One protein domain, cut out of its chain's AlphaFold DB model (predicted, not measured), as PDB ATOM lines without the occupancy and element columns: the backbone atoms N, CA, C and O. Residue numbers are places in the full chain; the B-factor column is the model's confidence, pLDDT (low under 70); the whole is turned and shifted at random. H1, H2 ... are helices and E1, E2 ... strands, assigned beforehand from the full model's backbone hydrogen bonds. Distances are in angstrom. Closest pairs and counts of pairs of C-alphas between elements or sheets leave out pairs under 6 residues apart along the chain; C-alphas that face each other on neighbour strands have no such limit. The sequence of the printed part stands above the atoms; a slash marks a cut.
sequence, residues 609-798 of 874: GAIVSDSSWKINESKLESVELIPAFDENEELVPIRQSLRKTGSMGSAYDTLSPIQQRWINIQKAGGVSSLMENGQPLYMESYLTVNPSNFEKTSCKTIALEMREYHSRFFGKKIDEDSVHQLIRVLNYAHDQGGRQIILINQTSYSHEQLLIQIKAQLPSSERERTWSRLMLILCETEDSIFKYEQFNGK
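AT A GLANCE: This is residues 609 to 798 of the 874 residues of an uncharacterized protein of Gammaproteobacteria bacterium RIFCSPHIGHO2_12_FULL_37_14 (UniProt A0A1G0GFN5). A strongly twisted sheet of E1, E10, E7 and E2 has helices over both faces, three layers: H5, H6 and H7 on one face, H1 and H8 on the other. Beyond it lies a smaller part, where H2 packs on the two-stranded sheet E3 and E6, and from that sheet the hairpin E4 and E5 reaches out as a thin arm. The printed part has 190 residues, with eight named helices and ten named strands in the order E1 H1 E2 H2 H3 H4 E3 E4 E5 E6 E7 E8 E9 H5 E10 H6 H7 H8, class mixed. The large sheet is parallel and the three strand pairs are antiparallel; the whole is compact, radius of gyration of the C-alphas 18.8 A, but elongated, 62 by 36 by 32 A.

IN THESE COORDINATES: Find C-alpha 609 at (-11.263, 18.087, 32.293), where E1, residues 609 to 613, begins. Next come H1, 614 to 623, E2, 627 to 630, H2, 635 to 649, 19.6 A long, H3, 654 to 657, and H4, 661 to 665. Read on through E3, 667 to 672, E4, 675 to 678, E5, 684 to 687, E6, 690 to 695, E7, 705 to 710, E8, 712 to 715, and E9, 719 to 722. H5, 724 to 740, runs 24.5 A; E10, 744 to 749, H6, 755 to 765, H7, 771 to 781, and H8, 786 to 791, follow, to C-alpha 791 at (-22.030, 12.422, 31.149).

HOW THE PARTS SIT: In the large sheet look for N 610 and O 745 at 2.9 A for E1 and E10, N 706 and O 744 at 2.8 A for E10 and E7, and N 628 and O 705 at 2.9 A for E7 and E2. E1, H1 and E2 form a split strand-helix-strand unit, its strands parallel with E10 and E7 between them, and its crossover is right-handed. H1 has a height over the sheet of 8.9 A, and H5, on the opposite face, 9.4 A. H5 touches H7 with residues 731 to 738 alone, closest C-alphas Ile 731 and Thr 774, 6.3 A. H4 only grazes the sheet. H2 touches H3 with residues 638 to 642 alone, closest C-alphas Ile 642 and Ala 655, 5.8 A. E3 and E6 have N 670 and O 692 at 2.8 A; E3 runs on into E4 at 57 degrees. The hairpins E4 and E5, and E8 and E9, show N 685 and O 677, and N 713 and O 721, each at 2.8 A. Every O i to N i+4 pair is within hydrogen-bond range in H4, H5, H6 and H7, but 4 of 6 in H1, 7 of 11 in H2 and 1 of 2 in H8; H3 is too short for one.

THE WHOLE: The two C-alphas farthest apart, Asn 681 and Gln 794, are 64.4 A apart. The printed part has no cut and no long link. Mean pLDDT of the printed part is 85.7; look for values under 70 at residues 674 to 678, 680, 682 to 684, 784 and 792 to 798.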
ATOM      1  N   GLY A 609     -10.917  16.898  33.043       91.31
ATOM      2  CA  GLY A 609     -11.263  18.087  32.293       91.31
ATOM      3  C   GLY A 609     -11.559  17.829  30.832       91.31
ATOM      4  O   GLY A 609     -11.283  16.754  30.309       91.31
ATOM      5  N   ALA A 610     -12.134  18.815  30.166       92.94
ATOM      6  CA  ALA A 610     -12.334  18.808  28.726       92.94
ATOM      7  C   ALA A 610     -12.260  20.232  28.189       92.94
ATOM      8  O   ALA A 610     -12.547  21.196  28.897       92.94
ATOM      9  N   ILE A 611     -11.883  20.350  26.922       93.75
ATOM     10  CA  ILE A 611     -12.054  21.588  26.169       93.75
ATOM     11  C   ILE A 611     -13.395  21.468  25.453       93.75
ATOM     12  O   ILE A 611     -13.616  20.504  24.717       93.75
ATOM     13  N   VAL A 612     -14.280  22.431  25.677       94.12
ATOM     14  CA  VAL A 612     -15.631  22.457  25.116       94.12
ATOM     15  C   VAL A 612     -15.793  23.681  24.228       94.12
ATOM     16  O   VAL A 612     -15.166  24.712  24.464       94.12
ATOM     17  N   SER A 613     -16.628  23.585  23.203       93.12
ATOM     18  CA  SER A 613     -17.034  24.765  22.435       93.12
ATOM     19  C   SER A 613     -18.014  25.627  23.237       93.12
ATOM     20  O   SER A 613     -18.771  25.120  24.066       93.12
ATOM     21  N   ASP A 614     -18.035  26.934  22.968       91.88
ATOM     22  CA  ASP A 614     -18.964  27.875  23.614       91.88
ATOM     23  C   ASP A 614     -20.444  27.474  23.433       91.88
ATOM     24  O   ASP A 614     -21.254  27.580  24.354       91.88
ATOM     25  N   SER A 615     -20.801  26.922  22.269       92.12
ATOM     26  CA  SER A 615     -22.143  26.392  22.011       92.12
ATOM     27  C   SER A 615     -22.466  25.174  22.879       92.12
ATOM     28  O   SER A 615     -23.537  25.123  23.486       92.12
ATOM     29  N   SER A 616     -21.554  24.201  22.974       92.25
ATOM     30  CA  SER A 616     -21.741  23.015  23.819       92.25
ATOM     31  C   SER A 616     -21.795  23.362  25.303       92.25
ATOM     32  O   SER A 616     -22.576  22.750  26.033       92.25
ATOM     33  N   TRP A 617     -21.013  24.353  25.747       93.50
ATOM     34  CA  TRP A 617     -21.095  24.898  27.101       93.50
ATOM     35  C   TRP A 617     -22.504  25.416  27.395       93.50
ATOM     36  O   TRP A 617     -23.169  24.903  28.292       93.50
ATOM     37  N   LYS A 618     -23.016  26.330  26.563       92.56
ATOM     38  CA  LYS A 618     -24.349  26.939  26.727       92.56
ATOM     39  C   LYS A 618     -25.494  25.920  26.754       92.56
ATOM     40  O   LYS A 618     -26.506  26.150  27.408       92.56
ATOM     41  N   ILE A 619     -25.349  24.790  26.058       92.75
ATOM     42  CA  ILE A 619     -26.351  23.708  26.045       92.75
ATOM     43  C   ILE A 619     -26.333  22.886  27.345       92.75
ATOM     44  O   ILE A 619     -27.365  22.337  27.738       92.75
ATOM     45  N   ASN A 620     -25.173  22.746  27.989       91.31
ATOM     46  CA  ASN A 620     -24.977  21.798  29.088       91.31
ATOM     47  C   ASN A 620     -24.718  22.446  30.453       91.31
ATOM     48  O   ASN A 620     -24.812  21.738  31.450       91.31
ATOM     49  N   GLU A 621     -24.446  23.749  30.528       90.12
ATOM     50  CA  GLU A 621     -24.178  24.459  31.787       90.12
ATOM     51  C   GLU A 621     -25.293  24.249  32.819       90.12
ATOM     52  O   GLU A 621     -25.018  23.939  33.974       90.12
ATOM     53  N   SER A 622     -26.557  24.302  32.389       87.75
ATOM     54  CA  SER A 622     -27.725  24.103  33.259       87.75
ATOM     55  C   SER A 622     -27.854  22.692  33.847       87.75
ATOM     56  O   SER A 622     -28.663  22.480  34.747       87.75
ATOM     57  N   LYS A 623     -27.082  21.722  33.340       87.38
ATOM     58  CA  LYS A 623     -27.045  20.336  33.836       87.38
ATOM     59  C   LYS A 623     -25.994  20.132  34.928       87.38
ATOM     60  O   LYS A 623     -25.930  19.051  35.505       87.38
ATOM     61  N   LEU A 624     -25.148  21.127  35.178       86.12
ATOM     62  CA  LEU A 624     -24.103  21.076  36.192       86.12
ATOM     63  C   LEU A 624     -24.637  21.710  37.483       86.12
ATOM     64  O   LEU A 624     -25.168  22.814  37.460       86.12
ATOM     65  N   GLU A 625     -24.505  21.017  38.616       79.12
ATOM     66  CA  GLU A 625     -25.094  21.478  39.885       79.12
ATOM     67  C   GLU A 625     -24.439  22.763  40.420       79.12
ATOM     68  O   GLU A 625     -25.127  23.710  40.796       79.12
ATOM     69  N   SER A 626     -23.103  22.792  40.488       86.75
ATOM     70  CA  SER A 626     -22.331  23.884  41.089       86.75
ATOM     71  C   SER A 626     -21.075  24.154  40.267       86.75
ATOM     72  O   SER A 626     -20.120  23.369  40.274       86.75
ATOM     73  N   VAL A 627     -21.106  25.279  39.552       92.25
ATOM     74  CA  VAL A 627     -20.047  25.731  38.649       92.25
ATOM     75  C   VAL A 627     -19.450  27.032  39.172       92.25
ATOM     76  O   VAL A 627     -20.163  28.001  39.420       92.25
ATOM     77  N   GLU A 628     -18.126  27.064  39.282       95.88
ATOM     78  CA  GLU A 628     -17.356  28.304  39.323       95.88
ATOM     79  C   GLU A 628     -16.992  28.697  37.887       95.88
ATOM     80  O   GLU A 628     -16.160  28.030  37.269       95.88
ATOM     81  N   LEU A 629     -17.622  29.742  37.345       96.06
ATOM     82  CA  LEU A 629     -17.256  30.291  36.038       96.06
ATOM     83  C   LEU A 629     -16.225  31.408  36.223       96.06
ATOM     84  O   LEU A 629     -16.513  32.426  36.854       96.06
ATOM     85  N   ILE A 630     -15.047  31.212  35.640       96.56
ATOM     86  CA  ILE A 630     -13.963  32.187  35.560       96.56
ATOM     87  C   ILE A 630     -14.047  32.830  34.172       96.56
ATOM     88  O   ILE A 630     -13.705  32.173  33.179       96.56
ATOM     89  N   PRO A 631     -14.542  34.074  34.083       95.38
ATOM     90  CA  PRO A 631     -14.751  34.724  32.804       95.38
ATOM     91  C   PRO A 631     -13.433  35.227  32.214       95.38
ATOM     92  O   PRO A 631     -12.504  35.590  32.943       95.38
ATOM     93  N   ALA A 632     -13.385  35.304  30.890       92.38
ATOM     94  CA  ALA A 632     -12.344  36.018  30.169       92.38
ATOM     95  C   ALA A 632     -12.778  37.471  29.939       92.38
ATOM     96  O   ALA A 632     -13.970  37.786  29.880       92.38
ATOM     97  N   PHE A 633     -11.798  38.357  29.787       90.81
ATOM     98  CA  PHE A 633     -12.040  39.771  29.535       90.81
ATOM     99  C   PHE A 633     -11.409  40.194  28.211       90.81
ATOM    100  O   PHE A 633     -10.310  39.760  27.874       90.81
ATOM    101  N   ASP A 634     -12.098  41.038  27.441       86.94
ATOM    102  CA  ASP A 634     -11.461  41.746  26.331       86.94
ATOM    103  C   ASP A 634     -10.738  42.982  26.866       86.94
ATOM    104  O   ASP A 634     -11.344  43.954  27.326       86.94
ATOM    105  N   GLU A 635      -9.414  42.948  26.794       85.50
ATOM    106  CA  GLU A 635      -8.568  44.039  27.260       85.50
ATOM    107  C   GLU A 635      -8.944  45.389  26.616       85.50
ATOM    108  O   GLU A 635      -8.991  46.407  27.303       85.50
ATOM    109  N   ASN A 636      -9.267  45.422  25.319       85.38
ATOM    110  CA  ASN A 636      -9.521  46.665  24.588       85.38
ATOM    111  C   ASN A 636     -10.981  47.124  24.656       85.38
ATOM    112  O   ASN A 636     -11.230  48.330  24.727       85.38
ATOM    113  N   GLU A 637     -11.928  46.192  24.576       87.31
ATOM    114  CA  GLU A 637     -13.359  46.499  24.498       87.31
ATOM    115  C   GLU A 637     -14.011  46.609  25.879       87.31
ATOM    116  O   GLU A 637     -14.909  47.428  26.065       87.31
ATOM    117  N   GLU A 638     -13.537  45.840  26.860       90.12
ATOM    118  CA  GLU A 638     -14.134  45.772  28.193       90.12
ATOM    119  C   GLU A 638     -13.259  46.498  29.230       90.12
ATOM    120  O   GLU A 638     -13.704  47.467  29.850       90.12
ATOM    121  N   LEU A 639     -11.991  46.102  29.410       90.38
ATOM    122  CA  LEU A 639     -11.169  46.602  30.525       90.38
ATOM    123  C   LEU A 639     -10.641  48.025  30.315       90.38
ATOM    124  O   LEU A 639     -10.737  48.858  31.220       90.38
ATOM    125  N   VAL A 640     -10.083  48.341  29.142       90.38
ATOM    126  CA  VAL A 640      -9.521  49.672  28.845       90.38
ATOM    127  C   VAL A 640     -10.552  50.796  29.037       90.38
ATOM    128  O   VAL A 640     -10.208  51.779  29.705       90.38
ATOM    129  N   PRO A 641     -11.803  50.699  28.545       93.62
ATOM    130  CA  PRO A 641     -12.818  51.724  28.783       93.62
ATOM    131  C   PRO A 641     -13.145  51.918  30.268       93.62
ATOM    132  O   PRO A 641     -13.240  53.060  30.727       93.62
ATOM    133  N   ILE A 642     -13.232  50.830  31.041       92.50
ATOM    134  CA  ILE A 642     -13.490  50.887  32.489       92.50
ATOM    135  C   ILE A 642     -12.314  51.557  33.211       92.50
ATOM    136  O   ILE A 642     -12.515  52.486  33.996       92.50
ATOM    137  N   ARG A 643     -11.068  51.174  32.893       93.25
ATOM    138  CA  ARG A 643      -9.849  51.803  33.440       93.25
ATOM    139  C   ARG A 643      -9.781  53.293  33.108       93.25
ATOM    140  O   ARG A 643      -9.431  54.104  33.965       93.25
ATOM    141  N   GLN A 644     -10.130  53.677  31.879       92.56
ATOM    142  CA  GLN A 644     -10.173  55.080  31.468       92.56
ATOM    143  C   GLN A 644     -11.250  55.865  32.220       92.56
ATOM    144  O   GLN A 644     -10.986  56.995  32.638       92.56
ATOM    145  N   SER A 645     -12.439  55.287  32.409       92.56
ATOM    146  CA  SER A 645     -13.512  55.913  33.182       92.56
ATOM    147  C   SER A 645     -13.113  56.099  34.644       92.56
ATOM    148  O   SER A 645     -13.232  57.210  35.165       92.56
ATOM    149  N   LEU A 646     -12.556  55.063  35.277       91.06
ATOM    150  CA  LEU A 646     -12.054  55.118  36.652       91.06
ATOM    151  C   LEU A 646     -10.988  56.188  36.827       91.06
ATOM    152  O   LEU A 646     -11.049  56.973  37.770       91.06
ATOM    153  N   ARG A 647     -10.041  56.263  35.890       89.38
ATOM    154  CA  ARG A 647      -8.975  57.264  35.928       89.38
ATOM    155  C   ARG A 647      -9.506  58.689  35.770       89.38
ATOM    156  O   ARG A 647      -8.958  59.599  36.382       89.38
ATOM    157  N   LYS A 648     -10.541  58.893  34.949       90.06
ATOM    158  CA  LYS A 648     -11.121  60.220  34.682       90.06
ATOM    159  C   LYS A 648     -12.117  60.677  35.747       90.06
ATOM    160  O   LYS A 648     -12.167  61.862  36.046       90.06
ATOM    161  N   THR A 649     -12.935  59.765  36.266       90.56
ATOM    162  CA  THR A 649     -14.130  60.102  37.063       90.56
ATOM    163  C   THR A 649     -14.127  59.506  38.467       90.56
ATOM    164  O   THR A 649     -14.968  59.870  39.280       90.56
ATOM    165  N   GLY A 650     -13.226  58.564  38.759       88.19
ATOM    166  CA  GLY A 650     -13.281  57.753  39.977       88.19
ATOM    167  C   GLY A 650     -14.385  56.687  39.970       88.19
ATOM    168  O   GLY A 650     -14.539  55.990  40.967       88.19
ATOM    169  N   SER A 651     -15.135  56.532  38.870       89.38
ATOM    170  CA  SER A 651     -16.230  55.561  38.721       89.38
ATOM    171  C   SER A 651     -16.010  54.612  37.534       89.38
ATOM    172  O   SER A 651     -15.373  54.983  36.545       89.38
ATOM    173  N   MET A 652     -16.562  53.396  37.613       88.81
ATOM    174  CA  MET A 652     -16.397  52.340  36.598       88.81
ATOM    175  C   MET A 652     -16.950  52.710  35.208       88.81
ATOM    176  O   MET A 652     -16.441  52.228  34.198       88.81
ATOM    177  N   GLY A 653     -17.941  53.606  35.146       90.94
ATOM    178  CA  GLY A 653     -18.570  54.054  33.898       90.94
ATOM    179  C   GLY A 653     -19.487  53.013  33.246       90.94
ATOM    180  O   GLY A 653     -19.595  51.879  33.700       90.94
ATOM    181  N   SER A 654     -20.128  53.395  32.139       91.19
ATOM    182  CA  SER A 654     -21.158  52.581  31.471       91.19
ATOM    183  C   SER A 654     -20.641  51.282  30.844       91.19
ATOM    184  O   SER A 654     -21.420  50.366  30.618       91.19
ATOM    185  N   ALA A 655     -19.336  51.186  30.558       89.00
ATOM    186  CA  ALA A 655     -18.717  49.960  30.045       89.00
ATOM    187  C   ALA A 655     -18.714  48.820  31.082       89.00
ATOM    188  O   ALA A 655     -18.676  47.647  30.727       89.00
ATOM    189  N   TYR A 656     -18.781  49.147  32.374       92.75
ATOM    190  CA  TYR A 656     -18.934  48.147  33.426       92.75
ATOM    191  C   TYR A 656     -20.371  47.616  33.506       92.75
ATOM    192  O   TYR A 656     -20.585  46.425  33.734       92.75
ATOM    193  N   ASP A 657     -21.358  48.473  33.246       92.00
ATOM    194  CA  ASP A 657     -22.777  48.100  33.267       92.00
ATOM    195  C   ASP A 657     -23.141  47.123  32.136       92.00
ATOM    196  O   ASP A 657     -24.131  46.401  32.237       92.00
ATOM    197  N   THR A 658     -22.330  47.071  31.073       93.75
ATOM    198  CA  THR A 658     -22.489  46.118  29.966       93.75
ATOM    199  C   THR A 658     -21.900  44.737  30.249       93.75
ATOM    200  O   THR A 658     -22.165  43.806  29.490       93.75
ATOM    201  N   LEU A 659     -21.109  44.583  31.314       91.88
ATOM    202  CA  LEU A 659     -20.544  43.291  31.696       91.88
ATOM    203  C   LEU A 659     -21.612  42.368  32.279       91.88
ATOM    204  O   LEU A 659     -22.540  42.805  32.961       91.88
ATOM    205  N   SER A 660     -21.439  41.062  32.078       91.56
ATOM    206  CA  SER A 660     -22.288  40.076  32.743       91.56
ATOM    207  C   SER A 660     -22.142  40.157  34.272       91.56
ATOM    208  O   SER A 660     -21.077  40.527  34.777       91.56
ATOM    209  N   PRO A 661     -23.157  39.736  35.051       92.69
ATOM    210  CA  PRO A 661     -23.059  39.719  36.511       92.69
ATOM    211  C   PRO A 661     -21.857  38.925  37.046       92.69
ATOM    212  O   PRO A 661     -21.348  39.233  38.121       92.69
ATOM    213  N   ILE A 662     -21.399  37.904  36.314       91.12
ATOM    214  CA  ILE A 662     -20.217  37.112  36.677       91.12
ATOM    215  C   ILE A 662     -18.940  37.912  36.399       91.12
ATOM    216  O   ILE A 662     -18.124  38.062  37.303       91.12
ATOM    217  N   GLN A 663     -18.797  38.508  35.213       92.12
ATOM    218  CA  GLN A 663     -17.665  39.389  34.890       92.12
ATOM    219  C   GLN A 663     -17.535  40.552  35.882       92.12
ATOM    220  O   GLN A 663     -16.437  40.833  36.353       92.12
ATOM    221  N   GLN A 664     -18.649  41.174  36.271       92.44
ATOM    222  CA  GLN A 664     -18.661  42.240  37.277       92.44
ATOM    223  C   GLN A 664     -18.072  41.785  38.623       92.44
ATOM    224  O   GLN A 664     -17.270  42.504  39.213       92.44
ATOM    225  N   ARG A 665     -18.409  40.572  39.090       92.25
ATOM    226  CA  ARG A 665     -17.865  40.001  40.342       92.25
ATOM    227  C   ARG A 665     -16.369  39.719  40.274       92.25
ATOM    228  O   ARG A 665     -15.709  39.719  41.307       92.25
ATOM    229  N   TRP A 666     -15.856  39.460  39.078       92.81
ATOM    230  CA  TRP A 666     -14.454  39.140  38.852       92.81
ATOM    231  C   TRP A 666     -13.581  40.374  38.643       92.81
ATOM    232  O   TRP A 666     -12.375  40.222  38.505       92.81
ATOM    233  N   ILE A 667     -14.115  41.593  38.683       91.81
ATOM    234  CA  ILE A 667     -13.312  42.812  38.574       91.81
ATOM    235  C   ILE A 667     -12.997  43.387  39.956       91.81
ATOM    236  O   ILE A 667     -13.895  43.702  40.733       91.81
ATOM    237  N   ASN A 668     -11.710  43.628  40.221       89.50
ATOM    238  CA  ASN A 668     -11.250  44.312  41.427       89.50
ATOM    239  C   ASN A 668     -10.724  45.716  41.111       89.50
ATOM    240  O   ASN A 668      -9.832  45.884  40.275       89.50
ATOM    241  N   ILE A 669     -11.231  46.722  41.833       88.44
ATOM    242  CA  ILE A 669     -10.686  48.085  41.805       88.44
ATOM    243  C   ILE A 669      -9.428  48.124  42.668       88.44
ATOM    244  O   ILE A 669      -9.450  47.783  43.849       88.44
ATOM    245  N   GLN A 670      -8.330  48.593  42.089       86.69
ATOM    246  CA  GLN A 670      -7.049  48.744  42.764       86.69
ATOM    247  C   GLN A 670      -6.500  50.152  42.548       86.69
ATOM    248  O   GLN A 670      -6.780  50.810  41.546       86.69
ATOM    249  N   LYS A 671      -5.694  50.629  43.495       84.12
ATOM    250  CA  LYS A 671      -4.966  51.891  43.358       84.12
ATOM    251  C   LYS A 671      -3.604  51.598  42.721       84.12
ATOM    252  O   LYS A 671      -2.807  50.873  43.306       84.12
ATOM    253  N   ALA A 672      -3.354  52.143  41.535       77.06
ATOM    254  CA  ALA A 672      -2.094  52.048  40.800       77.06
ATOM    255  C   ALA A 672      -1.381  53.414  40.765       77.06
ATOM    256  O   ALA A 672      -2.011  54.450  40.952       77.06
ATOM    257  N   GLY A 673      -0.065  53.442  40.540       72.69
ATOM    258  CA  GLY A 673       0.736  54.676  40.613       72.69
ATOM    259  C   GLY A 673       1.137  55.067  42.044       72.69
ATOM    260  O   GLY A 673       1.047  54.263  42.967       72.69
ATOM    261  N   GLY A 674       1.627  56.294  42.235       66.12
ATOM    262  CA  GLY A 674       2.285  56.752  43.470       66.12
ATOM    263  C   GLY A 674       3.753  56.326  43.584       66.12
ATOM    264  O   GLY A 674       4.331  56.361  44.667       66.12
ATOM    265  N   VAL A 675       4.350  55.896  42.470       61.19
ATOM    266  CA  VAL A 675       5.711  55.361  42.404       61.19
ATOM    267  C   VAL A 675       6.577  56.336  41.614       61.19
ATOM    268  O   VAL A 675       6.192  56.789  40.533       61.19
ATOM    269  N   SER A 676       7.743  56.678  42.163       60.81
ATOM    270  CA  SER A 676       8.764  57.434  41.440       60.81
ATOM    271  C   SER A 676       9.564  56.464  40.574       60.81
ATOM    272  O   SER A 676      10.239  55.580  41.098       60.81
ATOM    273  N   SER A 677       9.461  56.591  39.252       66.94
ATOM    274  CA  SER A 677      10.280  55.842  38.298       66.94
ATOM    275  C   SER A 677      11.373  56.744  37.737       66.94
ATOM    276  O   SER A 677      11.085  57.856  37.300       66.94
ATOM    277  N   LEU A 678      12.613  56.265  37.698       62.12
ATOM    278  CA  LEU A 678      13.688  56.938  36.973       62.12
ATOM    279  C   LEU A 678      13.477  56.758  35.467       62.12
ATOM    280  O   LEU A 678      13.439  55.632  34.977       62.12
ATOM    281  N   MET A 679      13.340  57.864  34.737       73.19
ATOM    282  CA  MET A 679      13.407  57.847  33.277       73.19
ATOM    283  C   MET A 679      14.825  57.504  32.796       73.19
ATOM    284  O   MET A 679      15.795  57.659  33.538       73.19
ATOM    285  N   GLU A 680      14.965  57.093  31.532       65.75
ATOM    286  CA  GLU A 680      16.264  56.769  30.906       65.75
ATOM    287  C   GLU A 680      17.281  57.927  30.964       65.75
ATOM    288  O   GLU A 680      18.486  57.705  30.913       65.75
ATOM    289  N   ASN A 681      16.809  59.165  31.131       73.62
ATOM    290  CA  ASN A 681      17.640  60.358  31.313       73.62
ATOM    291  C   ASN A 681      17.987  60.668  32.788       73.62
ATOM    292  O   ASN A 681      18.550  61.725  33.073       73.62
ATOM    293  N   GLY A 682      17.632  59.792  33.731       66.88
ATOM    294  CA  GLY A 682      17.890  59.957  35.162       66.88
ATOM    295  C   GLY A 682      16.929  60.894  35.902       66.88
ATOM    296  O   GLY A 682      17.123  61.118  37.097       66.88
ATOM    297  N   GLN A 683      15.890  61.438  35.256       58.81
ATOM    298  CA  GLN A 683      14.896  62.257  35.953       58.81
ATOM    299  C   GLN A 683      13.810  61.390  36.613       58.81
ATOM    300  O   GLN A 683      13.267  60.490  35.966       58.81
ATOM    301  N   PRO A 684      13.463  61.647  37.887       55.28
ATOM    302  CA  PRO A 684      12.369  60.951  38.545       55.28
ATOM    303  C   PRO A 684      11.026  61.424  37.974       55.28
ATOM    304  O   PRO A 684      10.620  62.569  38.167       55.28
ATOM    305  N   LEU A 685      10.312  60.529  37.294       74.69
ATOM    306  CA  LEU A 685       8.905  60.698  36.957       74.69
ATOM    307  C   LEU A 685       8.069  60.127  38.101       74.69
ATOM    308  O   LEU A 685       8.048  58.919  38.331       74.69
ATOM    309  N   TYR A 686       7.361  60.996  38.811       73.75
ATOM    310  CA  TYR A 686       6.316  60.566  39.729       73.75
ATOM    311  C   TYR A 686       5.022  60.365  38.943       73.75
ATOM    312  O   TYR A 686       4.461  61.324  38.413       73.75
ATOM    313  N   MET A 687       4.542  59.124  38.850       75.81
ATOM    314  CA  MET A 687       3.168  58.892  38.409       75.81
ATOM    315  C   MET A 687       2.243  59.092  39.601       75.81
ATOM    316  O   MET A 687       2.346  58.357  40.580       75.81
ATOM    317  N   GLU A 688       1.324  60.053  39.521       79.44
ATOM    318  CA  GLU A 688       0.275  60.210  40.529       79.44
ATOM    319  C   GLU A 688      -0.539  58.925  40.685       79.44
ATOM    320  O   GLU A 688      -0.719  58.157  39.738       79.44
ATOM    321  N   SER A 689      -1.025  58.673  41.899       82.56
ATOM    322  CA  SER A 689      -1.856  57.505  42.154       82.56
ATOM    323  C   SER A 689      -3.234  57.656  41.510       82.56
ATOM    324  O   SER A 689      -3.905  58.659  41.746       82.56
ATOM    325  N   TYR A 690      -3.689  56.644  40.783       81.81
ATOM    326  CA  TYR A 690      -4.997  56.568  40.139       81.81
ATOM    327  C   TYR A 690      -5.683  55.232  40.454       81.81
ATOM    328  O   TYR A 690      -5.040  54.269  40.866       81.81
ATOM    329  N   LEU A 691      -7.003  55.166  40.284       84.88
ATOM    330  CA  LEU A 691      -7.744  53.907  40.382       84.88
ATOM    331  C   LEU A 691      -7.731  53.189  39.028       84.88
ATOM    332  O   LEU A 691      -7.890  53.817  37.982       84.88
ATOM    333  N   THR A 692      -7.549  51.876  39.056       87.75
ATOM    334  CA  THR A 692      -7.601  50.980  37.898       87.75
ATOM    335  C   THR A 692      -8.415  49.737  38.248       87.75
ATOM    336  O   THR A 692      -8.717  49.498  39.417       87.75
ATOM    337  N   VAL A 693      -8.758  48.941  37.243       88.06
ATOM    338  CA  VAL A 693      -9.381  47.625  37.413       88.06
ATOM    339  C   VAL A 693      -8.517  46.542  36.826       88.06
ATOM    340  O   VAL A 693      -7.920  46.749  35.775       88.06
ATOM    341  N   ASN A 694      -8.491  45.393  37.483       87.00
ATOM    342  CA  ASN A 694      -7.907  44.173  36.947       87.00
ATOM    343  C   ASN A 694      -8.852  43.000  37.229       87.00
ATOM    344  O   ASN A 694      -9.546  43.024  38.258       87.00
ATOM    345  N   PRO A 695      -8.871  41.979  36.358       89.06
ATOM    346  CA  PRO A 695      -9.482  40.705  36.688       89.06
ATOM    347  C   PRO A 695      -8.920  40.152  38.001       89.06
ATOM    348  O   PRO A 695      -7.736  40.286  38.320       89.06
ATOM    349  N   SER A 696      -9.795  39.553  38.794       88.81
ATOM    350  CA  SER A 696      -9.454  38.893  40.046       88.81
ATOM    351  C   SER A 696      -8.710  37.608  39.734       88.81
ATOM    352  O   SER A 696      -9.050  36.900  38.792       88.81
ATOM    353  N   ASN A 697      -7.703  37.276  40.529       89.75
ATOM    354  CA  ASN A 697      -7.010  36.004  40.382       89.75
ATOM    355  C   ASN A 697      -7.862  34.880  40.975       89.75
ATOM    356  O   ASN A 697      -8.378  35.022  42.082       89.75
ATOM    357  N   PHE A 698      -7.969  33.746  40.280       91.31
ATOM    358  CA  PHE A 698      -8.549  32.552  40.882       91.31
ATOM    359  C   PHE A 698      -7.664  32.061  42.037       91.31
ATOM    360  O   PHE A 698      -6.452  31.889  41.874       91.31
ATOM    361  N   GLU A 699      -8.282  31.815  43.192       84.19
ATOM    362  CA  GLU A 699      -7.602  31.309  44.391       84.19
ATOM    363  C   GLU A 699      -8.122  29.926  44.792       84.19
ATOM    364  O   GLU A 699      -7.364  28.958  44.857       84.19
ATOM    365  N   LYS A 700      -9.425  29.820  45.075       89.00
ATOM    366  CA  LYS A 700     -10.089  28.585  45.508       89.00
ATOM    367  C   LYS A 700     -11.585  28.655  45.234       89.00
ATOM    368  O   LYS A 700     -12.157  29.738  45.172       89.00
ATOM    369  N   THR A 701     -12.228  27.496  45.171       90.38
ATOM    370  CA  THR A 701     -13.692  27.396  45.111       90.38
ATOM    371  C   THR A 701     -14.183  26.109  45.768       90.38
ATOM    372  O   THR A 701     -13.509  25.076  45.711       90.38
ATOM    373  N   SER A 702     -15.355  26.163  46.400       89.69
ATOM    374  CA  SER A 702     -16.064  24.971  46.880       89.69
ATOM    375  C   SER A 702     -16.781  24.221  45.755       89.69
ATOM    376  O   SER A 702     -17.207  23.089  45.966       89.69
ATOM    377  N   CYS A 703     -16.924  24.835  44.577       90.19
ATOM    378  CA  CYS A 703     -17.578  24.226  43.427       90.19
ATOM    379  C   CYS A 703     -16.796  22.994  42.946       90.19
ATOM    380  O   CYS A 703     -15.562  23.007  42.849       90.19
ATOM    381  N   LYS A 704     -17.522  21.917  42.620       88.75
ATOM    382  CA  LYS A 704     -16.935  20.698  42.035       88.75
ATOM    383  C   LYS A 704     -16.448  20.963  40.610       88.75
ATOM    384  O   LYS A 704     -15.414  20.427  40.202       88.75
ATOM    385  N   THR A 705     -17.176  21.806  39.882       92.69
ATOM    386  CA  THR A 705     -16.896  22.146  38.492       92.69
ATOM    387  C   THR A 705     -16.326  23.553  38.395       92.69
ATOM    388  O   THR A 705     -16.854  24.489  38.992       92.69
ATOM    389  N   ILE A 706     -15.239  23.693  37.643       96.00
ATOM    390  CA  ILE A 706     -14.585  24.966  37.347       96.00
ATOM    391  C   ILE A 706     -14.588  25.123  35.836       96.00
ATOM    392  O   ILE A 706     -13.994  24.309  35.126       96.00
ATOM    393  N   ALA A 707     -15.262  26.152  35.349       96.50
ATOM    394  CA  ALA A 707     -15.283  26.509  33.945       96.50
ATOM    395  C   ALA A 707     -14.410  27.746  33.733       96.50
ATOM    396  O   ALA A 707     -14.555  28.735  34.443       96.50
ATOM    397  N   LEU A 708     -13.486  27.681  32.780       97.31
ATOM    398  CA  LEU A 708     -12.585  28.771  32.433       97.31
ATOM    399  C   LEU A 708     -12.790  29.138  30.969       97.31
ATOM    400  O   LEU A 708     -12.612  28.297  30.085       97.31
ATOM    401  N   GLU A 709     -13.131  30.394  30.717       97.25
ATOM    402  CA  GLU A 709     -13.199  30.920  29.360       97.25
ATOM    403  C   GLU A 709     -11.794  31.153  28.800       97.25
ATOM    404  O   GLU A 709     -10.945  31.791  29.416       97.25
ATOM    405  N   MET A 710     -11.551  30.620  27.606       95.94
ATOM    406  CA  MET A 710     -10.325  30.832  26.847       95.94
ATOM    407  C   MET A 710     -10.656  31.754  25.677       95.94
ATOM    408  O   MET A 710     -11.290  31.317  24.710       95.94
ATOM    409  N   ARG A 711     -10.236  33.020  25.757       93.00
ATOM    410  CA  ARG A 711     -10.492  34.028  24.718       93.00
ATOM    411  C   ARG A 711      -9.249  34.289  23.871       93.00
ATOM    412  O   ARG A 711      -8.111  34.060  24.279       93.00
ATOM    413  N   GLU A 712      -9.487  34.715  22.638       91.25
ATOM    414  CA  GLU A 712      -8.450  35.065  21.678       91.25
ATOM    415  C   GLU A 712      -8.152  36.563  21.745       91.25
ATOM    416  O   GLU A 712      -9.059  37.385  21.693       91.25
ATOM    417  N   TYR A 713      -6.872  36.916  21.801       85.31
ATOM    418  CA  TYR A 713      -6.389  38.284  21.707       85.31
ATOM    419  C   TYR A 713      -5.714  38.510  20.354       85.31
ATOM    420  O   TYR A 713      -4.827  37.755  19.935       85.31
ATOM    421  N   HIS A 714      -6.102  39.581  19.657       83.19
ATOM    422  CA  HIS A 714      -5.483  39.949  18.388       83.19
ATOM    423  C   HIS A 714      -4.337  40.943  18.595       83.19
ATOM    424  O   HIS A 714      -4.519  42.163  18.609       83.19
ATOM    425  N   SER A 715      -3.117  40.419  18.714       77.19
ATOM    426  CA  SER A 715      -1.923  41.255  18.765       77.19
ATOM    427  C   SER A 715      -1.590  41.788  17.375       77.19
ATOM    428  O   SER A 715      -1.342  41.014  16.450       77.19
ATOM    429  N   ARG A 716      -1.454  43.115  17.243       77.06
ATOM    430  CA  ARG A 716      -0.977  43.750  15.997       77.06
ATOM    431  C   ARG A 716       0.376  43.205  15.523       77.06
ATOM    432  O   ARG A 716       0.640  43.208  14.326       77.06
ATOM    433  N   PHE A 717       1.228  42.758  16.447       78.62
ATOM    434  CA  PHE A 717       2.601  42.334  16.150       78.62
ATOM    435  C   PHE A 717       2.763  40.822  16.030       78.62
ATOM    436  O   PHE A 717       3.598  40.352  15.263       78.62
ATOM    437  N   PHE A 718       1.988  40.055  16.795       74.38
ATOM    438  CA  PHE A 718       2.165  38.606  16.883       74.38
ATOM    439  C   PHE A 718       0.976  37.807  16.345       74.38
ATOM    440  O   PHE A 718       0.963  36.583  16.466       74.38
ATOM    441  N   GLY A 719      -0.001  38.493  15.751       85.94
ATOM    442  CA  GLY A 719      -1.232  37.902  15.260       85.94
ATOM    443  C   GLY A 719      -2.140  37.420  16.387       85.94
ATOM    444  O   GLY A 719      -2.112  37.919  17.514       85.94
ATOM    445  N   LYS A 720      -2.969  36.441  16.042       89.00
ATOM    446  CA  LYS A 720      -3.919  35.785  16.937       89.00
ATOM    447  C   LYS A 720      -3.167  35.012  18.025       89.00
ATOM    448  O   LYS A 720      -2.308  34.191  17.691       89.00
ATOM    449  N   LYS A 721      -3.488  35.276  19.290       91.81
ATOM    450  CA  LYS A 721      -2.967  34.595  20.485       91.81
ATOM    451  C   LYS A 721      -4.099  34.309  21.465       91.81
ATOM    452  O   LYS A 721      -5.218  34.754  21.253       91.81
ATOM    453  N   ILE A 722      -3.808  33.562  22.524       93.06
ATOM    454  CA  ILE A 722      -4.740  33.438  23.645       93.06
ATOM    455  C   ILE A 722      -4.512  34.678  24.506       93.06
ATOM    456  O   ILE A 722      -3.393  35.187  24.579       93.06
ATOM    457  N   ASP A 723      -5.580  35.196  25.087       90.19
ATOM    458  CA  ASP A 723      -5.482  36.261  26.069       90.19
ATOM    459  C   ASP A 723      -4.578  35.849  27.256       90.19
ATOM    460  O   ASP A 723      -4.610  34.708  27.726       90.19
ATOM    461  N   GLU A 724      -3.717  36.767  27.703       89.44
ATOM    462  CA  GLU A 724      -2.674  36.468  28.693       89.44
ATOM    463  C   GLU A 724      -3.275  36.153  30.070       89.44
ATOM    464  O   GLU A 724      -2.834  35.209  30.735       89.44
ATOM    465  N   ASP A 725      -4.338  36.862  30.459       89.50
ATOM    466  CA  ASP A 725      -5.055  36.600  31.706       89.50
ATOM    467  C   ASP A 725      -5.707  35.215  31.672       89.50
ATOM    468  O   ASP A 725      -5.599  34.459  32.639       89.50
ATOM    469  N   SER A 726      -6.275  34.810  30.532       93.19
ATOM    470  CA  SER A 726      -6.814  33.454  30.343       93.19
ATOM    471  C   SER A 726      -5.747  32.367  30.567       93.19
ATOM    472  O   SER A 726      -6.004  31.356  31.227       93.19
ATOM    473  N   VAL A 727      -4.515  32.570  30.077       93.44
ATOM    474  CA  VAL A 727      -3.392  31.636  30.305       93.44
ATOM    475  C   VAL A 727      -2.973  31.618  31.779       93.44
ATOM    476  O   VAL A 727      -2.730  30.542  32.333       93.44
ATOM    477  N   HIS A 728      -2.917  32.773  32.445       90.50
ATOM    478  CA  HIS A 728      -2.590  32.844  33.871       90.50
ATOM    479  C   HIS A 728      -3.651  32.178  34.753       90.50
ATOM    480  O   HIS A 728      -3.303  31.432  35.674       90.50
ATOM    481  N   GLN A 729      -4.937  32.372  34.453       93.81
ATOM    482  CA  GLN A 729      -6.022  31.681  35.151       93.81
ATOM    483  C   GLN A 729      -5.955  30.173  34.922       93.81
ATOM    484  O   GLN A 729      -6.109  29.411  35.874       93.81
ATOM    485  N   LEU A 730      -5.636  29.722  33.702       95.00
ATOM    486  CA  LEU A 730      -5.454  28.300  33.410       95.00
ATOM    487  C   LEU A 730      -4.382  27.673  34.305       95.00
ATOM    488  O   LEU A 730      -4.609  26.602  34.867       95.00
ATOM    489  N   ILE A 731      -3.237  28.339  34.480       91.00
ATOM    490  CA  ILE A 731      -2.175  27.871  35.385       91.00
ATOM    491  C   ILE A 731      -2.725  27.735  36.815       91.00
ATOM    492  O   ILE A 731      -2.586  26.675  37.426       91.00
ATOM    493  N   ARG A 732      -3.409  28.765  37.335       90.38
ATOM    494  CA  ARG A 732      -3.987  28.765  38.694       90.38
ATOM    495  C   ARG A 732      -5.015  27.647  38.889       90.38
ATOM    496  O   ARG A 732      -4.932  26.901  39.863       90.38
ATOM    497  N   VAL A 733      -5.935  27.485  37.939       93.62
ATOM    498  CA  VAL A 733      -6.976  26.448  37.956       93.62
ATOM    499  C   VAL A 733      -6.363  25.056  37.907       93.62
ATOM    500  O   VAL A 733      -6.745  24.197  38.698       93.62
ATOM    501  N   LEU A 734      -5.396  24.817  37.018       91.25
ATOM    502  CA  LEU A 734      -4.734  23.517  36.908       91.25
ATOM    503  C   LEU A 734      -3.933  23.176  38.163       91.25
ATOM    504  O   LEU A 734      -3.915  22.011  38.559       91.25
ATOM    505  N   ASN A 735      -3.300  24.163  38.795       85.38
ATOM    506  CA  ASN A 735      -2.585  23.975  40.056       85.38
ATOM    507  C   ASN A 735      -3.564  23.595  41.174       85.38
ATOM    508  O   ASN A 735      -3.407  22.545  41.788       85.38
ATOM    509  N   TYR A 736      -4.643  24.358  41.346       87.25
ATOM    510  CA  TYR A 736      -5.683  24.053  42.330       87.25
ATOM    511  C   TYR A 736      -6.342  22.687  42.100       87.25
ATOM    512  O   TYR A 736      -6.482  21.889  43.025       87.25
ATOM    513  N   ALA A 737      -6.726  22.386  40.858       87.81
ATOM    514  CA  ALA A 737      -7.367  21.128  40.496       87.81
ATOM    515  C   ALA A 737      -6.445  19.928  40.726       87.81
ATOM    516  O   ALA A 737      -6.900  18.860  41.132       87.81
ATOM    517  N   HIS A 738      -5.153  20.096  40.458       82.25
ATOM    518  CA  HIS A 738      -4.145  19.089  40.742       82.25
ATOM    519  C   HIS A 738      -3.994  18.858  42.249       82.25
ATOM    520  O   HIS A 738      -3.999  17.712  42.683       82.25
ATOM    521  N   ASP A 739      -3.927  19.931  43.036       76.75
ATOM    522  CA  ASP A 739      -3.635  19.860  44.470       76.75
ATOM    523  C   ASP A 739      -4.841  19.445  45.319       76.75
ATOM    524  O   ASP A 739      -4.654  18.915  46.410       76.75
ATOM    525  N   GLN A 740      -6.068  19.665  44.840       81.75
ATOM    526  CA  GLN A 740      -7.294  19.245  45.531       81.75
ATOM    527  C   GLN A 740      -7.837  17.898  45.057       81.75
ATOM    528  O   GLN A 740      -8.509  17.214  45.828       81.75
ATOM    529  N   GLY A 741      -7.595  17.531  43.796       84.00
ATOM    530  CA  GLY A 741      -8.266  16.396  43.169       84.00
ATOM    531  C   GLY A 741      -9.786  16.573  43.037       84.00
ATOM    532  O   GLY A 741     -10.394  17.538  43.507       84.00
ATOM    533  N   GLY A 742     -10.421  15.621  42.359       84.25
ATOM    534  CA  GLY A 742     -11.875  15.475  42.283       84.25
ATOM    535  C   GLY A 742     -12.616  16.655  41.654       84.25
ATOM    536  O   GLY A 742     -13.819  16.790  41.871       84.25
ATOM    537  N   ARG A 743     -11.921  17.532  40.921       89.00
ATOM    538  CA  ARG A 743     -12.526  18.665  40.214       89.00
ATOM    539  C   ARG A 743     -12.819  18.312  38.764       89.00
ATOM    540  O   ARG A 743     -12.121  17.508  38.148       89.00
ATOM    541  N   GLN A 744     -13.841  18.952  38.217       91.44
ATOM    542  CA  GLN A 744     -14.188  18.894  36.804       91.44
ATOM    543  C   GLN A 744     -13.811  20.230  36.161       91.44
ATOM    544  O   GLN A 744     -14.385  21.258  36.505       91.44
ATOM    545  N   ILE A 745     -12.825  20.229  35.268       94.25
ATOM    546  CA  ILE A 745     -12.264  21.440  34.660       94.25
ATOM    547  C   ILE A 745     -12.736  21.563  33.217       94.25
ATOM    548  O   ILE A 745     -12.433  20.719  32.377       94.25
ATOM    549  N   ILE A 746     -13.465  22.623  32.910       95.06
ATOM    550  CA  ILE A 746     -14.034  22.852  31.586       95.06
ATOM    551  C   ILE A 746     -13.359  24.079  30.983       95.06
ATOM    552  O   ILE A 746     -13.519  25.184  31.484       95.06
ATOM    553  N   LEU A 747     -12.591  23.887  29.913       96.56
ATOM    554  CA  LEU A 747     -12.000  24.989  29.158       96.56
ATOM    555  C   LEU A 747     -12.962  25.372  28.037       96.56
ATOM    556  O   LEU A 747     -13.091  24.638  27.055       96.56
ATOM    557  N   ILE A 748     -13.654  26.497  28.190       96.75
ATOM    558  CA  ILE A 748     -14.610  26.994  27.203       96.75
ATOM    559  C   ILE A 748     -13.815  27.692  26.103       96.75
ATOM    560  O   ILE A 748     -13.283  28.786  26.284       96.75
ATOM    561  N   ASN A 749     -13.707  27.039  24.952       95.75
ATOM    562  CA  ASN A 749     -13.021  27.574  23.793       95.75
ATOM    563  C   ASN A 749     -13.892  28.639  23.110       95.75
ATOM    564  O   ASN A 749     -14.755  28.315  22.294       95.75
ATOM    565  N   GLN A 750     -13.634  29.905  23.437       94.81
ATOM    566  CA  GLN A 750     -14.212  31.078  22.772       94.81
ATOM    567  C   GLN A 750     -13.270  31.653  21.703       94.81
ATOM    568  O   GLN A 750     -13.474  32.757  21.203       94.81
ATOM    569  N   THR A 751     -12.214  30.919  21.356       94.19
ATOM    570  CA  THR A 751     -11.279  31.311  20.302       94.19
ATOM    571  C   THR A 751     -11.743  30.800  18.942       94.19
ATOM    572  O   THR A 751     -12.564  29.890  18.834       94.19
ATOM    573  N   SER A 752     -11.148  31.331  17.877       93.75
ATOM    574  CA  SER A 752     -11.301  30.764  16.533       93.75
ATOM    575  C   SER A 752     -10.460  29.503  16.284       93.75
ATOM    576  O   SER A 752     -10.496  28.957  15.179       93.75
ATOM    577  N   TYR A 753      -9.686  29.036  17.269       94.69
ATOM    578  CA  TYR A 753      -8.845  27.851  17.137       94.69
ATOM    579  C   TYR A 753      -9.652  26.558  17.231       94.69
ATOM    580  O   TYR A 753     -10.558  26.426  18.056       94.69
ATOM    581  N   SER A 754      -9.245  25.547  16.458       93.50
ATOM    582  CA  SER A 754      -9.639  24.165  16.748       93.50
ATOM    583  C   SER A 754      -9.080  23.709  18.102       93.50
ATOM    584  O   SER A 754      -8.129  24.296  18.621       93.50
ATOM    585  N   HIS A 755      -9.612  22.617  18.658       91.31
ATOM    586  CA  HIS A 755      -9.103  22.010  19.897       91.31
ATOM    587  C   HIS A 755      -7.583  21.788  19.888       91.31
ATOM    588  O   HIS A 755      -6.887  22.163  20.830       91.31
ATOM    589  N   GLU A 756      -7.050  21.223  18.804       91.00
ATOM    590  CA  GLU A 756      -5.613  20.967  18.653       91.00
ATOM    591  C   GLU A 756      -4.801  22.263  18.560       91.00
ATOM    592  O   GLU A 756      -3.736  22.387  19.170       91.00
ATOM    593  N   GLN A 757      -5.305  23.252  17.818       93.56
ATOM    594  CA  GLN A 757      -4.655  24.553  17.684       93.56
ATOM    595  C   GLN A 757      -4.633  25.304  19.017       93.56
ATOM    596  O   GLN A 757      -3.593  25.857  19.369       93.56
ATOM    597  N   LEU A 758      -5.730  25.273  19.781       94.25
ATOM    598  CA  LEU A 758      -5.804  25.877  21.109       94.25
ATOM    599  C   LEU A 758      -4.749  25.263  22.033       94.25
ATOM    600  O   LEU A 758      -3.997  25.984  22.678       94.25
ATOM    601  N   LEU A 759      -4.627  23.937  22.038       94.19
ATOM    602  CA  LEU A 759      -3.620  23.214  22.813       94.19
ATOM    603  C   LEU A 759      -2.179  23.600  22.437       94.19
ATOM    604  O   LEU A 759      -1.349  23.840  23.318       94.19
ATOM    605  N   ILE A 760      -1.879  23.712  21.140       92.81
ATOM    606  CA  ILE A 760      -0.574  24.188  20.656       92.81
ATOM    607  C   ILE A 760      -0.308  25.619  21.142       92.81
ATOM    608  O   ILE A 760       0.800  25.916  21.596       92.81
ATOM    609  N   GLN A 761      -1.318  26.489  21.080       93.94
ATOM    610  CA  GLN A 761      -1.214  27.881  21.512       93.94
ATOM    611  C   GLN A 761      -1.016  28.006  23.023       93.94
ATOM    612  O   GLN A 761      -0.107  28.726  23.435       93.94
ATOM    613  N   ILE A 762      -1.765  27.247  23.830       94.88
ATOM    614  CA  ILE A 762      -1.564  27.153  25.282       94.88
ATOM    615  C   ILE A 762      -0.107  26.778  25.553       94.88
ATOM    616  O   ILE A 762       0.611  27.523  26.212       94.88
ATOM    617  N   LYS A 763       0.383  25.669  24.980       94.38
ATOM    618  CA  LYS A 763       1.756  25.207  25.227       94.38
ATOM    619  C   LYS A 763       2.813  26.248  24.851       94.38
ATOM    620  O   LYS A 763       3.805  26.397  25.564       94.38
ATOM    621  N   ALA A 764       2.623  26.930  23.722       91.75
ATOM    622  CA  ALA A 764       3.554  27.938  23.227       91.75
ATOM    623  C   ALA A 764       3.584  29.201  24.103       91.75
ATOM    624  O   ALA A 764       4.642  29.818  24.222       91.75
ATOM    625  N   GLN A 765       2.449  29.568  24.705       93.62
ATOM    626  CA  GLN A 765       2.286  30.789  25.499       93.62
ATOM    627  C   GLN A 765       2.548  30.583  26.995       93.62
ATOM    628  O   GLN A 765       2.753  31.562  27.706       93.62
ATOM    629  N   LEU A 766       2.630  29.336  27.474       91.62
ATOM    630  CA  LEU A 766       3.046  29.067  28.851       91.62
ATOM    631  C   LEU A 766       4.464  29.617  29.135       91.62
ATOM    632  O   LEU A 766       5.390  29.368  28.335       91.62
ATOM    633  N   PRO A 767       4.667  30.281  30.295       86.31
ATOM    634  CA  PRO A 767       5.981  30.721  30.759       86.31
ATOM    635  C   PRO A 767       6.985  29.571  30.753       86.31
ATOM    636  O   PRO A 767       6.640  28.434  31.075       86.31
ATOM    637  N   SER A 768       8.244  29.840  30.400       77.00
ATOM    638  CA  SER A 768       9.261  28.785  30.269       77.00
ATOM    639  C   SER A 768       9.482  27.982  31.553       77.00
ATOM    640  O   SER A 768       9.721  26.783  31.450       77.00
ATOM    641  N   SER A 769       9.359  28.622  32.721       71.25
ATOM    642  CA  SER A 769       9.455  27.982  34.040       71.25
ATOM    643  C   SER A 769       8.296  27.015  34.321       71.25
ATOM    644  O   SER A 769       8.500  25.943  34.875       71.25
ATOM    645  N   GLU A 770       7.081  27.341  33.871       77.00
ATOM    646  CA  GLU A 770       5.855  26.580  34.170       77.00
ATOM    647  C   GLU A 770       5.416  25.633  33.047       77.00
ATOM    648  O   GLU A 770       4.546  24.777  33.241       77.00
ATOM    649  N   ARG A 771       5.996  25.773  31.851       85.69
ATOM    650  CA  ARG A 771       5.507  25.139  30.621       85.69
ATOM    651  C   ARG A 771       5.341  23.638  30.752       85.69
ATOM    652  O   ARG A 771       4.254  23.127  30.509       85.69
ATOM    653  N   GLU A 772       6.400  22.922  31.114       80.25
ATOM    654  CA  GLU A 772       6.358  21.457  31.161       80.25
ATOM    655  C   GLU A 772       5.426  20.954  32.267       80.25
ATOM    656  O   GLU A 772       4.698  19.976  32.075       80.25
ATOM    657  N   ARG A 773       5.394  21.649  33.409       80.38
ATOM    658  CA  ARG A 773       4.549  21.316  34.556       80.38
ATOM    659  C   ARG A 773       3.072  21.499  34.231       80.38
ATOM    660  O   ARG A 773       2.305  20.541  34.362       80.38
ATOM    661  N   THR A 774       2.692  22.692  33.785       87.00
ATOM    662  CA  THR A 774       1.307  23.040  33.452       87.00
ATOM    663  C   THR A 774       0.815  22.216  32.269       87.00
ATOM    664  O   THR A 774      -0.273  21.646  32.330       87.00
ATOM    665  N   TRP A 775       1.648  22.035  31.239       88.88
ATOM    666  CA  TRP A 775       1.323  21.173  30.104       88.88
ATOM    667  C   TRP A 775       1.068  19.725  30.534       88.88
ATOM    668  O   TRP A 775       0.075  19.122  30.134       88.88
ATOM    669  N   SER A 776       1.925  19.175  31.400       81.44
ATOM    670  CA  SER A 776       1.739  17.819  31.925       81.44
ATOM    671  C   SER A 776       0.476  17.690  32.777       81.44
ATOM    672  O   SER A 776      -0.164  16.644  32.739       81.44
ATOM    673  N   ARG A 777       0.106  18.721  33.553       87.06
ATOM    674  CA  ARG A 777      -1.151  18.745  34.324       87.06
ATOM    675  C   ARG A 777      -2.361  18.771  33.395       87.06
ATOM    676  O   ARG A 777      -3.253  17.947  33.561       87.06
ATOM    677  N   LEU A 778      -2.352  19.647  32.392       90.75
ATOM    678  CA  LEU A 778      -3.430  19.760  31.414       90.75
ATOM    679  C   LEU A 778      -3.662  18.433  30.682       90.75
ATOM    680  O   LEU A 778      -4.765  17.897  30.701       90.75
ATOM    681  N   MET A 779      -2.609  17.851  30.106       88.44
ATOM    682  CA  MET A 779      -2.718  16.587  29.367       88.44
ATOM    683  C   MET A 779      -3.201  15.421  30.237       88.44
ATOM    684  O   MET A 779      -3.823  14.494  29.728       88.44
ATOM    685  N   LEU A 780      -2.921  15.458  31.540       83.75
ATOM    686  CA  LEU A 780      -3.334  14.420  32.477       83.75
ATOM    687  C   LEU A 780      -4.825  14.496  32.820       83.75
ATOM    688  O   LEU A 780      -5.443  13.449  33.009       83.75
ATOM    689  N   ILE A 781      -5.400  15.701  32.891       86.75
ATOM    690  CA  ILE A 781      -6.816  15.873  33.237       86.75
ATOM    691  C   ILE A 781      -7.743  15.689  32.031       86.75
ATOM    692  O   ILE A 781      -8.879  15.257  32.214       86.75
ATOM    693  N   LEU A 782      -7.285  15.976  30.806       87.75
ATOM    694  CA  LEU A 782      -8.154  15.968  29.627       87.75
ATOM    695  C   LEU A 782      -8.795  14.587  29.365       87.75
ATOM    696  O   LEU A 782      -8.148  13.532  29.427       87.75
ATOM    697  N   CYS A 783     -10.100  14.603  29.106       80.31
ATOM    698  CA  CYS A 783     -10.911  13.468  28.677       80.31
ATOM    699  C   CYS A 783     -10.755  13.237  27.171       80.31
ATOM    700  O   CYS A 783     -10.353  14.133  26.434       80.31
ATOM    701  N   GLU A 784     -11.099  12.032  26.713       68.81
ATOM    702  CA  GLU A 784     -10.998  11.664  25.293       68.81
ATOM    703  C   GLU A 784     -11.985  12.437  24.412       68.81
ATOM    704  O   GLU A 784     -11.675  12.738  23.264       68.81
ATOM    705  N   THR A 785     -13.166  12.772  24.944       72.50
ATOM    706  CA  THR A 785     -14.209  13.487  24.200       72.50
ATOM    707  C   THR A 785     -14.856  14.589  25.029       72.50
ATOM    708  O   THR A 785     -14.964  14.489  26.253       72.50
ATOM    709  N   GLU A 786     -15.327  15.627  24.334       79.25
ATOM    710  CA  GLU A 786     -16.080  16.757  24.896       79.25
ATOM    711  C   GLU A 786     -17.316  16.279  25.673       79.25
ATOM    712  O   GLU A 786     -17.524  16.656  26.821       79.25
ATOM    713  N   ASP A 787     -18.072  15.347  25.096       75.50
ATOM    714  CA  ASP A 787     -19.281  14.761  25.685       75.50
ATOM    715  C   ASP A 787     -19.044  13.994  26.986       75.50
ATOM    716  O   ASP A 787     -19.954  13.873  27.811       75.50
ATOM    717  N   SER A 788     -17.844  13.433  27.158       79.06
ATOM    718  CA  SER A 788     -17.529  12.634  28.340       79.06
ATOM    719  C   SER A 788     -17.607  13.490  29.596       79.06
ATOM    720  O   SER A 788     -18.123  13.034  30.609       79.06
ATOM    721  N   ILE A 789     -17.199  14.759  29.539       82.06
ATOM    722  CA  ILE A 789     -17.178  15.599  30.738       82.06
ATOM    723  C   ILE A 789     -18.586  15.775  31.322       82.06
ATOM    724  O   ILE A 789     -18.735  15.732  32.535       82.06
ATOM    725  N   PHE A 790     -19.624  15.883  30.485       80.06
ATOM    726  CA  PHE A 790     -21.003  16.151  30.913       80.06
ATOM    727  C   PHE A 790     -21.797  14.897  31.302       80.06
ATOM    728  O   PHE A 790     -22.827  15.009  31.955       80.06
ATOM    729  N   LYS A 791     -21.347  13.706  30.885       72.06
ATOM    730  CA  LYS A 791     -22.030  12.422  31.149       72.06
ATOM    731  C   LYS A 791     -21.461  11.677  32.362       72.06
ATOM    732  O   LYS A 791     -22.019  10.671  32.791       72.06
ATOM    733  N   TYR A 792     -20.339  12.142  32.904       69.19
ATOM    734  CA  TYR A 792     -19.626  11.492  34.000       69.19
ATOM    735  C   TYR A 792     -20.240  11.832  35.376       69.19
ATOM    736  O   TYR A 792     -19.620  12.489  36.207       69.19
ATOM    737  N   GLU A 793     -21.440  11.316  35.664       55.62
ATOM    738  CA  GLU A 793     -22.002  11.311  37.033       55.62
ATOM    739  C   GLU A 793     -21.193  10.401  37.991       55.62
ATOM    740  O   GLU A 793     -21.255  10.536  39.211       55.62
ATOM    741  N   GLN A 794     -20.385   9.482  37.441       46.38
ATOM    742  CA  GLN A 794     -19.729   8.387  38.171       46.38
ATOM    743  C   GLN A 794     -18.377   8.729  38.819       46.38
ATOM    744  O   GLN A 794     -17.900   7.957  39.649       46.38
ATOM    745  N   PHE A 795     -17.769   9.889  38.537       52.50
ATOM    746  CA  PHE A 795     -16.625  10.379  39.324       52.50
ATOM    747  C   PHE A 795     -17.137  11.057  40.608       52.50
ATOM    748  O   PHE A 795     -17.003  12.261  40.842       52.50
ATOM    749  N   ASN A 796     -17.754  10.250  41.469       45.09
ATOM    750  CA  ASN A 796     -17.899  10.534  42.890       45.09
ATOM    751  C   ASN A 796     -16.645  10.028  43.601       45.09
ATOM    752  O   ASN A 796     -16.698   9.143  44.451       45.09
ATOM    753  N   GLY A 797     -15.494  10.631  43.283       44.44
ATOM    754  CA  GLY A 797     -14.511  10.790  44.343       44.44
ATOM    755  C   GLY A 797     -15.253  11.560  45.423       44.44
ATOM    756  O   GLY A 797     -15.627  12.707  45.178       44.44
ATOM    757  N   LYS A 798     -15.600  10.906  46.541       42.25
ATOM    758  CA  LYS A 798     -16.129  11.616  47.704       42.25
ATOM    759  C   LYS A 798     -15.186  12.797  47.896       42.25
ATOM    760  O   LYS A 798     -14.003  12.587  48.149       42.25
TER     761      LYS A 798